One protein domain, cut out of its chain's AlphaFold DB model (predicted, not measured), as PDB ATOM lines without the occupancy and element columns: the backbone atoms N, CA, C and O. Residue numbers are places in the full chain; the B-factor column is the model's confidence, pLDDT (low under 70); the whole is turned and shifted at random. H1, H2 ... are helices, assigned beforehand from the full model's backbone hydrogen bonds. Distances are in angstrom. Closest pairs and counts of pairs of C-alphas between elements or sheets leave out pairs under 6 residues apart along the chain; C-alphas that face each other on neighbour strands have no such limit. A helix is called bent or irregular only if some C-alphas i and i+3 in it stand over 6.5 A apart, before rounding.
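Overview. This is residues 17 to 107 of the 107 residues of an uncharacterized protein of Candidatus Bathyarchaeota archaeon (UniProt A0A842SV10). Four helical runs, H1, the arms H2a and H2b of the bent helix H2, and residues 79 to 88 of H3, stand side by side as a small bundle, each running opposite to the next round the ring. From this compact body the rest of H3, with residues 89 to 107 standing free, sticks out as a long arm. The printed part has 91 residues, with three named helices in the order H1, H2, H3 and no named strand: all helix. The whole is loose, with a radius of gyration of the C-alphas of 16.4 A, and spans 61 by 20 by 18 A.

Along the chain. Find C-alpha 17 at (-7.022, -1.490, 28.854); from there H1 runs through residues 17 to 38, 30.1 A, with a kink of 30 degrees near residue 32. It is irregular, but only just: C-alphas 33 and 36 are 6.9 A apart. H2, residues 41 to 70, was assigned as one helix by its hydrogen bonds but is bent, with C-alphas 58 and 61 9.4 A apart; its arms are H2a, residues 41 to 58, 26.0 A, and H2b, residues 61 to 70. H3, residues 79 to 106, runs 41.0 A to C-alpha 106 at (-28.745, -3.537, 48.756).

Arrangement. H1, with residues 25 to 35 alone, touches H2a in a helical hairpin, closest at the C-alphas of Ala 35 and Gly 44, 6.2 A. H2a touches H2b at a shallow tilt of 3 degrees, opposite ways, closest at the C-alphas of Val 56 and Gly 63, 4.2 A. H2b and H3 form another hairpin, closest at the C-alphas of Ala 66 and Phe 79, 6.0 A. H3 touches H1 with residues 79 to 88 alone, closest at the C-alphas of Cys 25 and Phe 80, 5.1 A. H1 and H2b are apart. In H3 every O i to N i+4 pair is within hydrogen-bond range, in H1 16 of 18, in H2a 13 of 14 and in H2b 0 of 6, where 7 of 7 O i to N i+3 pairs are.

Size, cuts and confidence. Look to Thr 40 and Leu 107 for the C-alphas farthest apart, 61.5 A. The printed part has no cut and no long link. Mean pLDDT of the printed part is 76.8; residues 35 to 41, 61 to 66, 69, 71 to 76 and 107 are under 70.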
ATOM      1  N   GLU A  17      -8.170  -0.713  28.375       79.38
ATOM      2  CA  GLU A  17      -7.022  -1.490  28.854       79.38
ATOM      3  C   GLU A  17      -7.058  -2.949  28.375       79.38
ATOM      4  O   GLU A  17      -6.035  -3.502  27.974       79.38
ATOM      5  N   GLU A  18      -8.240  -3.569  28.365       81.06
ATOM      6  CA  GLU A  18      -8.446  -4.920  27.830       81.06
ATOM      7  C   GLU A  18      -8.187  -4.954  26.317       81.06
ATOM      8  O   GLU A  18      -7.546  -5.877  25.824       81.06
ATOM      9  N   LEU A  19      -8.614  -3.923  25.584       83.88
ATOM     10  CA  LEU A  19      -8.351  -3.821  24.149       83.88
ATOM     11  C   LEU A  19      -6.855  -3.623  23.858       83.88
ATOM     12  O   LEU A  19      -6.313  -4.248  22.947       83.88
ATOM     13  N   ALA A  20      -6.180  -2.768  24.633       84.88
ATOM     14  CA  ALA A  20      -4.752  -2.502  24.480       84.88
ATOM     15  C   ALA A  20      -3.918  -3.759  24.750       84.88
ATOM     16  O   ALA A  20      -3.051  -4.110  23.956       84.88
ATOM     17  N   THR A  21      -4.227  -4.475  25.831       83.56
ATOM     18  CA  THR A  21      -3.556  -5.739  26.160       83.56
ATOM     19  C   THR A  21      -3.821  -6.829  25.131       83.56
ATOM     20  O   THR A  21      -2.879  -7.512  24.742       83.56
ATOM     21  N   LEU A  22      -5.053  -6.944  24.622       86.44
ATOM     22  CA  LEU A  22      -5.367  -7.859  23.522       86.44
ATOM     23  C   LEU A  22      -4.557  -7.519  22.271       86.44
ATOM     24  O   LEU A  22      -4.018  -8.411  21.632       86.44
ATOM     25  N   SER A  23      -4.455  -6.232  21.936       85.62
ATOM     26  CA  SER A  23      -3.725  -5.768  20.753       85.62
ATOM     27  C   SER A  23      -2.232  -6.080  20.853       85.62
ATOM     28  O   SER A  23      -1.621  -6.453  19.858       85.62
ATOM     29  N   ILE A  24      -1.653  -5.964  22.053       84.88
ATOM     30  CA  ILE A  24      -0.258  -6.338  22.316       84.88
ATOM     31  C   ILE A  24      -0.073  -7.852  22.177       84.88
ATOM     32  O   ILE A  24       0.829  -8.269  21.460       84.88
ATOM     33  N   CYS A  25      -0.929  -8.665  22.806       84.69
ATOM     34  CA  CYS A  25      -0.854 -10.128  22.710       84.69
ATOM     35  C   CYS A  25      -1.003 -10.608  21.261       84.69
ATOM     36  O   CYS A  25      -0.175 -11.372  20.783       84.69
ATOM     37  N   LEU A  26      -1.991 -10.079  20.538       86.25
ATOM     38  CA  LEU A  26      -2.209 -10.394  19.129       86.25
ATOM     39  C   LEU A  26      -1.026  -9.956  18.256       86.25
ATOM     40  O   LEU A  26      -0.685 -10.628  17.288       86.25
ATOM     41  N   GLY A  27      -0.408  -8.819  18.580       85.94
ATOM     42  CA  GLY A  27       0.787  -8.335  17.897       85.94
ATOM     43  C   GLY A  27       1.992  -9.247  18.114       85.94
ATOM     44  O   GLY A  27       2.704  -9.518  17.154       85.94
ATOM     45  N   LEU A  28       2.196  -9.733  19.341       82.50
ATOM     46  CA  LEU A  28       3.262 -10.681  19.670       82.50
ATOM     47  C   LEU A  28       3.069 -12.010  18.934       82.50
ATOM     48  O   LEU A  28       3.969 -12.395  18.196       82.50
ATOM     49  N   ASP A  29       1.874 -12.607  18.999       82.56
ATOM     50  CA  ASP A  29       1.563 -13.851  18.270       82.56
ATOM     51  C   ASP A  29       1.775 -13.690  16.747       82.56
ATOM     52  O   ASP A  29       2.226 -14.594  16.046       82.56
ATOM     53  N   LEU A  30       1.441 -12.516  16.191       83.06
ATOM     54  CA  LEU A  30       1.633 -12.244  14.764       83.06
ATOM     55  C   LEU A  30       3.117 -12.116  14.403       83.06
ATOM     56  O   LEU A  30       3.515 -12.556  13.326       83.06
ATOM     57  N   ILE A  31       3.911 -11.486  15.276       79.94
ATOM     58  CA  ILE A  31       5.361 -11.360  15.115       79.94
ATOM     59  C   ILE A  31       6.001 -12.743  15.153       79.94
ATOM     60  O   ILE A  31       6.824 -13.033  14.292       79.94
ATOM     61  N   GLU A  32       5.586 -13.593  16.084       75.69
ATOM     62  CA  GLU A  32       6.052 -14.972  16.203       75.69
ATOM     63  C   GLU A  32       5.725 -15.772  14.932       75.69
ATOM     64  O   GLU A  32       6.597 -16.406  14.347       75.69
ATOM     65  N   TYR A  33       4.517 -15.620  14.379       76.75
ATOM     66  CA  TYR A  33       4.128 -16.286  13.130       76.75
ATOM     67  C   TYR A  33       4.970 -15.866  11.909       76.75
ATOM     68  O   TYR A  33       5.237 -16.671  11.012       76.75
ATOM     69  N   ILE A  34       5.386 -14.597  11.837       75.25
ATOM     70  CA  ILE A  34       6.207 -14.078  10.726       75.25
ATOM     71  C   ILE A  34       7.713 -14.168  10.999       75.25
ATOM     72  O   ILE A  34       8.505 -14.054  10.058       75.25
ATOM     73  N   ALA A  35       8.125 -14.374  12.251       69.44
ATOM     74  CA  ALA A  35       9.523 -14.431  12.658       69.44
ATOM     75  C   ALA A  35      10.306 -15.540  11.933       69.44
ATOM     76  O   ALA A  35      11.366 -15.216  11.398       69.44
ATOM     77  N   PRO A  36       9.791 -16.773  11.747       67.75
ATOM     78  CA  PRO A  36      10.463 -17.808  10.958       67.75
ATOM     79  C   PRO A  36      10.757 -17.404   9.507       67.75
ATOM     80  O   PRO A  36      11.638 -17.978   8.870       67.75
ATOM     81  N   ILE A  37      10.006 -16.439   8.961       67.38
ATOM     82  CA  ILE A  37      10.109 -15.993   7.566       67.38
ATOM     83  C   ILE A  37      11.094 -14.820   7.425       67.38
ATOM     84  O   ILE A  37      11.754 -14.702   6.393       67.38
ATOM     85  N   PHE A  38      11.203 -13.953   8.439       60.12
ATOM     86  CA  PHE A  38      11.912 -12.668   8.331       60.12
ATOM     87  C   PHE A  38      13.020 -12.432   9.366       60.12
ATOM     88  O   PHE A  38      13.873 -11.572   9.142       60.12
ATOM     89  N   LEU A  39      13.024 -13.157  10.482       63.41
ATOM     90  CA  LEU A  39      13.926 -12.940  11.607       63.41
ATOM     91  C   LEU A  39      14.864 -14.129  11.812       63.41
ATOM     92  O   LEU A  39      14.517 -15.291  11.627       63.41
ATOM     93  N   THR A  40      16.097 -13.825  12.212       69.38
ATOM     94  CA  THR A  40      17.020 -14.831  12.735       69.38
ATOM     95  C   THR A  40      16.451 -15.423  14.029       69.38
ATOM     96  O   THR A  40      15.901 -14.667  14.832       69.38
ATOM     97  N   PRO A  41      16.642 -16.733  14.287       68.69
ATOM     98  CA  PRO A  41      16.064 -17.426  15.448       68.69
ATOM     99  C   PRO A  41      16.399 -16.740  16.783       68.69
ATOM    100  O   PRO A  41      15.566 -16.664  17.670       68.69
ATOM    101  N   LEU A  42      17.576 -16.112  16.871       73.06
ATOM    102  CA  LEU A  42      18.015 -15.360  18.049       73.06
ATOM    103  C   LEU A  42      17.118 -14.159  18.404       73.06
ATOM    104  O   LEU A  42      17.065 -13.760  19.561       73.06
ATOM    105  N   ILE A  43      16.483 -13.520  17.416       74.38
ATOM    106  CA  ILE A  43      15.641 -12.343  17.667       74.38
ATOM    107  C   ILE A  43      14.232 -12.774  18.092       74.38
ATOM    108  O   ILE A  43      13.637 -12.079  18.911       74.38
ATOM    109  N   GLY A  44      13.741 -13.920  17.600       73.75
ATOM    110  CA  GLY A  44      12.501 -14.545  18.080       73.75
ATOM    111  C   GLY A  44      12.568 -14.807  19.582       73.75
ATOM    112  O   GLY A  44      11.850 -14.156  20.333       73.75
ATOM    113  N   ASP A  45      13.586 -15.555  20.024       76.44
ATOM    114  CA  ASP A  45      13.785 -15.910  21.441       76.44
ATOM    115  C   ASP A  45      13.758 -14.693  22.398       76.44
ATOM    116  O   ASP A  45      13.300 -14.771  23.540       76.44
ATOM    117  N   VAL A  46      14.280 -13.539  21.956       81.81
ATOM    118  CA  VAL A  46      14.286 -12.302  22.758       81.81
ATOM    119  C   VAL A  46      12.886 -11.698  22.861       81.81
ATOM    120  O   VAL A  46      12.518 -11.193  23.925       81.81
ATOM    121  N   ILE A  47      12.116 -11.722  21.774       80.38
ATOM    122  CA  ILE A  47      10.739 -11.220  21.741       80.38
ATOM    123  C   ILE A  47       9.849 -12.102  22.619       80.38
ATOM    124  O   ILE A  47       9.112 -11.559  23.446       80.38
ATOM    125  N   ASP A  48      10.010 -13.421  22.542       77.56
ATOM    126  CA  ASP A  48       9.243 -14.389  23.333       77.56
ATOM    127  C   ASP A  48       9.529 -14.206  24.829       77.56
ATOM    128  O   ASP A  48       8.619 -14.158  25.658       77.56
ATOM    129  N   PHE A  49      10.795 -13.967  25.196       81.62
ATOM    130  CA  PHE A  49      11.175 -13.670  26.578       81.62
ATOM    131  C   PHE A  49      10.560 -12.365  27.106       81.62
ATOM    132  O   PHE A  49      10.113 -12.298  28.257       81.62
ATOM    133  N   ILE A  50      10.507 -11.319  26.277       83.38
ATOM    134  CA  ILE A  50       9.873 -10.046  26.644       83.38
ATOM    135  C   ILE A  50       8.357 -10.226  26.795       83.38
ATOM    136  O   ILE A  50       7.780  -9.747  27.779       83.38
ATOM    137  N   GLY A  51       7.718 -10.935  25.861       78.06
ATOM    138  CA  GLY A  51       6.294 -11.263  25.914       78.06
ATOM    139  C   GLY A  51       5.947 -12.089  27.153       78.06
ATOM    140  O   GLY A  51       4.994 -11.776  27.871       78.06
ATOM    141  N   PHE A  52       6.792 -13.060  27.496       80.38
ATOM    142  CA  PHE A  52       6.659 -13.851  28.710       80.38
ATOM    143  C   PHE A  52       6.704 -12.983  29.975       80.38
ATOM    144  O   PHE A  52       5.803 -13.068  30.817       80.38
ATOM    145  N   ILE A  53       7.700 -12.097  30.105       81.62
ATOM    146  CA  ILE A  53       7.791 -11.171  31.246       81.62
ATOM    147  C   ILE A  53       6.537 -10.301  31.332       81.62
ATOM    148  O   ILE A  53       5.969 -10.147  32.418       81.62
ATOM    149  N   PHE A  54       6.075  -9.759  30.205       80.44
ATOM    150  CA  PHE A  54       4.856  -8.956  30.155       80.44
ATOM    151  C   PHE A  54       3.643  -9.743  30.670       80.44
ATOM    152  O   PHE A  54       2.907  -9.263  31.538       80.44
ATOM    153  N   CYS A  55       3.471 -10.982  30.210       77.44
ATOM    154  CA  CYS A  55       2.373 -11.842  30.631       77.44
ATOM    155  C   CYS A  55       2.448 -12.233  32.109       77.44
ATOM    156  O   CYS A  55       1.419 -12.248  32.786       77.44
ATOM    157  N   VAL A  56       3.634 -12.505  32.650       77.88
ATOM    158  CA  VAL A  56       3.801 -12.796  34.082       77.88
ATOM    159  C   VAL A  56       3.501 -11.569  34.935       77.88
ATOM    160  O   VAL A  56       2.786 -11.679  35.930       77.88
ATOM    161  N   VAL A  57       3.984 -10.388  34.547       78.19
ATOM    162  CA  VAL A  57       3.730  -9.150  35.298       78.19
ATOM    163  C   VAL A  57       2.243  -8.795  35.286       78.19
ATOM    164  O   VAL A  57       1.692  -8.430  36.325       78.19
ATOM    165  N   TYR A  58       1.574  -8.930  34.140       72.94
ATOM    166  CA  TYR A  58       0.184  -8.497  33.991       72.94
ATOM    167  C   TYR A  58      -0.836  -9.555  34.457       72.94
ATOM    168  O   TYR A  58      -1.854  -9.220  35.068       72.94
ATOM    169  N   TYR A  59      -0.569 -10.843  34.217       71.62
ATOM    170  CA  TYR A  59      -1.513 -11.941  34.476       71.62
ATOM    171  C   TYR A  59      -1.107 -12.869  35.630       71.62
ATOM    172  O   TYR A  59      -1.895 -13.740  36.020       71.62
ATOM    173  N   ASN A  60       0.076 -12.669  36.219       75.38
ATOM    174  CA  ASN A  60       0.597 -13.411  37.368       75.38
ATOM    175  C   ASN A  60       0.584 -14.934  37.112       75.38
ATOM    176  O   ASN A  60       1.294 -15.407  36.227       75.38
ATOM    177  N   PHE A  61      -0.270 -15.709  37.794       68.00
ATOM    178  CA  PHE A  61      -0.369 -17.168  37.620       68.00
ATOM    179  C   PHE A  61      -0.798 -17.602  36.208       68.00
ATOM    180  O   PHE A  61      -0.390 -18.658  35.739       68.00
ATOM    181  N   LEU A  62      -1.609 -16.797  35.513       68.31
ATOM    182  CA  LEU A  62      -2.015 -17.119  34.142       68.31
ATOM    183  C   LEU A  62      -0.887 -16.868  33.136       68.31
ATOM    184  O   LEU A  62      -0.835 -17.547  32.119       68.31
ATOM    185  N   GLY A  63       0.062 -15.983  33.457       63.19
ATOM    186  CA  GLY A  63       1.255 -15.759  32.642       63.19
ATOM    187  C   GLY A  63       2.177 -16.979  32.564       63.19
ATOM    188  O   GLY A  63       2.963 -17.080  31.635       63.19
ATOM    189  N   ILE A  64       2.039 -17.951  33.475       67.06
ATOM    190  CA  ILE A  64       2.776 -19.224  33.423       67.06
ATOM    191  C   ILE A  64       2.392 -20.029  32.173       67.06
ATOM    192  O   ILE A  64       3.234 -20.737  31.638       67.06
ATOM    193  N   PHE A  65       1.164 -19.897  31.654       67.94
ATOM    194  CA  PHE A  65       0.780 -20.554  30.397       67.94
ATOM    195  C   PHE A  65       1.521 -19.985  29.185       67.94
ATOM    196  O   PHE A  65       1.756 -20.720  28.231       67.94
ATOM    197  N   ALA A  66       1.976 -18.733  29.263       67.94
ATOM    198  CA  ALA A  66       2.837 -18.138  28.250       67.94
ATOM    199  C   ALA A  66       4.280 -18.688  28.283       67.94
ATOM    200  O   ALA A  66       5.037 -18.425  27.360       67.94
ATOM    201  N   LEU A  67       4.674 -19.505  29.280       70.06
ATOM    202  CA  LEU A  67       5.935 -20.273  29.208       70.06
ATOM    203  C   LEU A  67       5.953 -21.249  28.030       70.06
ATOM    204  O   LEU A  67       7.031 -21.674  27.629       70.06
ATOM    205  N   ALA A  68       4.781 -21.647  27.524       70.69
ATOM    206  CA  ALA A  68       4.688 -22.553  26.389       70.69
ATOM    207  C   ALA A  68       5.308 -21.962  25.112       70.69
ATOM    208  O   ALA A  68       5.785 -22.743  24.298       70.69
ATOM    209  N   GLU A  69       5.369 -20.630  24.984       68.94
ATOM    210  CA  GLU A  69       6.062 -19.957  23.870       68.94
ATOM    211  C   GLU A  69       7.574 -19.935  24.011       68.94
ATOM    212  O   GLU A  69       8.293 -19.884  23.030       68.94
ATOM    213  N   LEU A  70       8.105 -20.075  25.227       70.44
ATOM    214  CA  LEU A  70       9.554 -20.185  25.400       70.44
ATOM    215  C   LEU A  70      10.115 -21.514  24.858       70.44
ATOM    216  O   LEU A  70      11.327 -21.738  24.913       70.44
ATOM    217  N   ILE A  71       9.241 -22.436  24.439       69.75
ATOM    218  CA  ILE A  71       9.614 -23.732  23.886       69.75
ATOM    219  C   ILE A  71       9.650 -23.601  22.361       69.75
ATOM    220  O   ILE A  71       8.590 -23.658  21.737       69.75
ATOM    221  N   PRO A  72      10.847 -23.534  21.749       62.12
ATOM    222  CA  PRO A  72      10.963 -23.378  20.309       62.12
ATOM    223  C   PRO A  72      10.289 -24.550  19.589       62.12
ATOM    224  O   PRO A  72      10.597 -25.722  19.847       62.12
ATOM    225  N   GLY A  73       9.376 -24.231  18.673       63.66
ATOM    226  CA  GLY A  73       8.644 -25.205  17.860       63.66
ATOM    227  C   GLY A  73       7.203 -25.470  18.304       63.66
ATOM    228  O   GLY A  73       6.525 -26.284  17.672       63.66
ATOM    229  N   LEU A  74       6.724 -24.790  19.349       66.38
ATOM    230  CA  LEU A  74       5.300 -24.714  19.703       66.38
ATOM    231  C   LEU A  74       4.622 -23.425  19.183       66.38
ATOM    232  O   LEU A  74       3.398 -23.324  19.244       66.38
ATOM    233  N   ASP A  75       5.400 -22.553  18.545       62.62
ATOM    234  CA  ASP A  75       5.151 -21.193  18.023       62.62
ATOM    235  C   ASP A  75       4.012 -21.083  16.975       62.62
ATOM    236  O   ASP A  75       3.754 -20.043  16.376       62.62
ATOM    237  N   ILE A  76       3.328 -22.188  16.665       67.06
ATOM    238  CA  ILE A  76       2.190 -22.223  15.727       67.06
ATOM    239  C   ILE A  76       0.892 -21.806  16.435       67.06
ATOM    240  O   ILE A  76      -0.093 -21.429  15.793       67.06
ATOM    241  N   VAL A  77       0.855 -21.931  17.761       76.00
ATOM    242  CA  VAL A  77      -0.335 -21.658  18.566       76.00
ATOM    243  C   VAL A  77      -0.199 -20.268  19.188       76.00
ATOM    244  O   VAL A  77       0.791 -20.037  19.863       76.00
ATOM    245  N   PRO A  78      -1.205 -19.380  19.043       78.56
ATOM    246  CA  PRO A  78      -1.168 -18.031  19.611       78.56
ATOM    247  C   PRO A  78      -1.391 -18.084  21.130       78.56
ATOM    248  O   PRO A  78      -2.515 -17.906  21.633       78.56
ATOM    249  N   PHE A  79      -0.351 -18.456  21.873       81.44
ATOM    250  CA  PHE A  79      -0.445 -18.723  23.301       81.44
ATOM    251  C   PHE A  79      -0.613 -17.427  24.091       81.44
ATOM    252  O   PHE A  79      -1.339 -17.446  25.098       81.44
ATOM    253  N   PHE A  80      -0.061 -16.295  23.641       80.12
ATOM    254  CA  PHE A  80      -0.327 -15.002  24.269       80.12
ATOM    255  C   PHE A  80      -1.806 -14.608  24.170       80.12
ATOM    256  O   PHE A  80      -2.423 -14.285  25.195       80.12
ATOM    257  N   THR A  81      -2.427 -14.692  22.988       84.31
ATOM    258  CA  THR A  81      -3.869 -14.403  22.836       84.31
ATOM    259  C   THR A  81      -4.743 -15.406  23.594       84.31
ATOM    260  O   THR A  81      -5.738 -15.018  24.215       84.31
ATOM    261  N   MET A  82      -4.375 -16.689  23.620       83.38
ATOM    262  CA  MET A  82      -5.073 -17.704  24.426       83.38
ATOM    263  C   MET A  82      -5.001 -17.393  25.926       83.38
ATOM    264  O   MET A  82      -6.014 -17.453  26.630       83.38
ATOM    265  N   THR A  83      -3.824 -17.005  26.418       83.50
ATOM    266  CA  THR A  83      -3.618 -16.609  27.816       83.50
ATOM    267  C   THR A  83      -4.465 -15.384  28.166       83.50
ATOM    268  O   THR A  83      -5.133 -15.367  29.208       83.50
ATOM    269  N   TRP A  84      -4.526 -14.398  27.265       85.12
ATOM    270  CA  TRP A  84      -5.406 -13.237  27.400       85.12
ATOM    271  C   TRP A  84      -6.885 -13.642  27.472       85.12
ATOM    272  O   TRP A  84      -7.604 -13.187  28.363       85.12
ATOM    273  N   LEU A  85      -7.343 -14.539  26.592       83.44
ATOM    274  CA  LEU A  85      -8.734 -15.013  26.560       83.44
ATOM    275  C   LEU A  85      -9.142 -15.681  27.875       83.44
ATOM    276  O   LEU A  85     -10.215 -15.393  28.419       83.44
ATOM    277  N   ILE A  86      -8.279 -16.545  28.413       83.81
ATOM    278  CA  ILE A  86      -8.512 -17.214  29.698       83.81
ATOM    279  C   ILE A  86      -8.598 -16.178  30.823       83.81
ATOM    280  O   ILE A  86      -9.520 -16.225  31.648       83.81
ATOM    281  N   TRP A  87      -7.683 -15.206  30.845       84.00
ATOM    282  CA  TRP A  87      -7.710 -14.135  31.836       84.00
ATOM    283  C   TRP A  87      -8.975 -13.282  31.737       84.00
ATOM    284  O   TRP A  87      -9.630 -13.048  32.759       84.00
ATOM    285  N   TYR A  88      -9.362 -12.874  30.527       82.88
ATOM    286  CA  TYR A  88     -10.561 -12.079  30.279       82.88
ATOM    287  C   TYR A  88     -11.807 -12.804  30.797       82.88
ATOM    288  O   TYR A  88     -12.612 -12.241  31.549       82.88
ATOM    289  N   TYR A  89     -11.921 -14.098  30.492       82.44
ATOM    290  CA  TYR A  89     -13.027 -14.929  30.952       82.44
ATOM    291  C   TYR A  89     -13.088 -15.034  32.485       82.44
ATOM    292  O   TYR A  89     -14.147 -14.856  33.097       82.44
ATOM    293  N   MET A  90     -11.944 -15.274  33.135       80.69
ATOM    294  CA  MET A  90     -11.866 -15.345  34.596       80.69
ATOM    295  C   MET A  90     -12.172 -14.002  35.264       80.69
ATOM    296  O   MET A  90     -12.873 -13.975  36.283       80.69
ATOM    297  N   ARG A  91     -11.676 -12.889  34.711       81.25
ATOM    298  CA  ARG A  91     -11.950 -11.535  35.211       81.25
ATOM    299  C   ARG A  91     -13.439 -11.229  35.132       81.25
ATOM    300  O   ARG A  91     -14.012 -10.761  36.117       81.25
ATOM    301  N   ARG A  92     -14.090 -11.579  34.019       80.94
ATOM    302  CA  ARG A  92     -15.527 -11.357  33.830       80.94
ATOM    303  C   ARG A  92     -16.374 -12.120  34.842       80.94
ATOM    304  O   ARG A  92     -17.265 -11.532  35.448       80.94
ATOM    305  N   ARG A  93     -16.046 -13.393  35.093       80.94
ATOM    306  CA  ARG A  93     -16.725 -14.203  36.118       80.94
ATOM    307  C   ARG A  93     -16.568 -13.622  37.524       80.94
ATOM    308  O   ARG A  93     -17.522 -13.640  38.295       80.94
ATOM    309  N   ARG A  94     -15.386 -13.103  37.879       81.62
ATOM    310  CA  ARG A  94     -15.179 -12.445  39.184       81.62
ATOM    311  C   ARG A  94     -15.976 -11.149  39.304       81.62
ATOM    312  O   ARG A  94     -16.513 -10.883  40.374       81.62
ATOM    313  N   LEU A  95     -16.054 -10.367  38.228       80.62
ATOM    314  CA  LEU A  95     -16.805  -9.115  38.213       80.62
ATOM    315  C   LEU A  95     -18.310  -9.363  38.378       80.62
ATOM    316  O   LEU A  95     -18.936  -8.690  39.184       80.62
ATOM    317  N   GLN A  96     -18.862 -10.365  37.679       79.56
ATOM    318  CA  GLN A  96     -20.260 -10.779  37.850       79.56
ATOM    319  C   GLN A  96     -20.550 -11.199  39.291       79.56
ATOM    320  O   GLN A  96     -21.449 -10.643  39.903       79.56
ATOM    321  N   LYS A  97     -19.713 -12.065  39.881       81.69
ATOM    322  CA  LYS A  97     -19.879 -12.478  41.284       81.69
ATOM    323  C   LYS A  97     -19.859 -11.307  42.272       81.69
ATOM    324  O   LYS A  97     -20.582 -11.352  43.256       81.69
ATOM    325  N   ARG A  98     -19.028 -10.282  42.039       79.06
ATOM    326  CA  ARG A  98     -19.008  -9.076  42.888       79.06
ATOM    327  C   ARG A  98     -20.276  -8.244  42.731       79.06
ATOM    328  O   ARG A  98     -20.816  -7.801  43.732       79.06
ATOM    329  N   LEU A  99     -20.748  -8.067  41.498       80.56
ATOM    330  CA  LEU A  99     -22.009  -7.381  41.210       80.56
ATOM    331  C   LEU A  99     -23.199  -8.082  41.873       80.56
ATOM    332  O   LEU A  99     -24.032  -7.408  42.466       80.56
ATOM    333  N   ASP A 100     -23.249  -9.415  41.816       79.31
ATOM    334  CA  ASP A 100     -24.305 -10.202  42.460       79.31
ATOM    335  C   ASP A 100     -24.259 -10.042  43.992       79.31
ATOM    336  O   ASP A 100     -25.288  -9.812  44.618       79.31
ATOM    337  N   GLN A 101     -23.061 -10.069  44.593       83.69
ATOM    338  CA  GLN A 101     -22.875  -9.828  46.031       83.69
ATOM    339  C   GLN A 101     -23.266  -8.411  46.460       83.69
ATOM    340  O   GLN A 101     -23.847  -8.236  47.527       83.69
ATOM    341  N   GLU A 102     -22.939  -7.394  45.659       81.06
ATOM    342  CA  GLU A 102     -23.377  -6.023  45.925       81.06
ATOM    343  C   GLU A 102     -24.903  -5.931  45.824       81.06
ATOM    344  O   GLU A 102     -25.531  -5.420  46.738       81.06
ATOM    345  N   LEU A 103     -25.535  -6.494  44.792       79.06
ATOM    346  CA  LEU A 103     -26.999  -6.501  44.672       79.06
ATOM    347  C   LEU A 103     -27.691  -7.165  45.875       79.06
ATOM    348  O   LEU A 103     -28.691  -6.634  46.352       79.06
ATOM    349  N   GLU A 104     -27.143  -8.267  46.395       80.38
ATOM    350  CA  GLU A 104     -27.640  -8.926  47.614       80.38
ATOM    351  C   GLU A 104     -27.490  -8.066  48.880       80.38
ATOM    352  O   GLU A 104     -28.272  -8.227  49.809       80.38
ATOM    353  N   GLN A 105     -26.513  -7.154  48.944       83.25
ATOM    354  CA  GLN A 105     -26.335  -6.246  50.087       83.25
ATOM    355  C   GLN A 105     -27.289  -5.044  50.076       83.25
ATOM    356  O   GLN A 105     -27.485  -4.419  51.118       83.25
ATOM    357  N   TRP A 106     -27.832  -4.678  48.912       70.06
ATOM    358  CA  TRP A 106     -28.745  -3.537  48.756       70.06
ATOM    359  C   TRP A 106     -30.233  -3.919  48.857       70.06
ATOM    360  O   TRP A 106     -31.072  -3.018  48.937       70.06
ATOM    361  N   LEU A 107     -30.552  -5.218  48.826       61.44
ATOM    362  CA  LEU A 107     -31.897  -5.800  48.962       61.44
ATOM    363  C   LEU A 107     -32.201  -6.183  50.416       61.44
ATOM    364  O   LEU A 107     -33.358  -5.947  50.832       61.44
TER     365      LEU A 107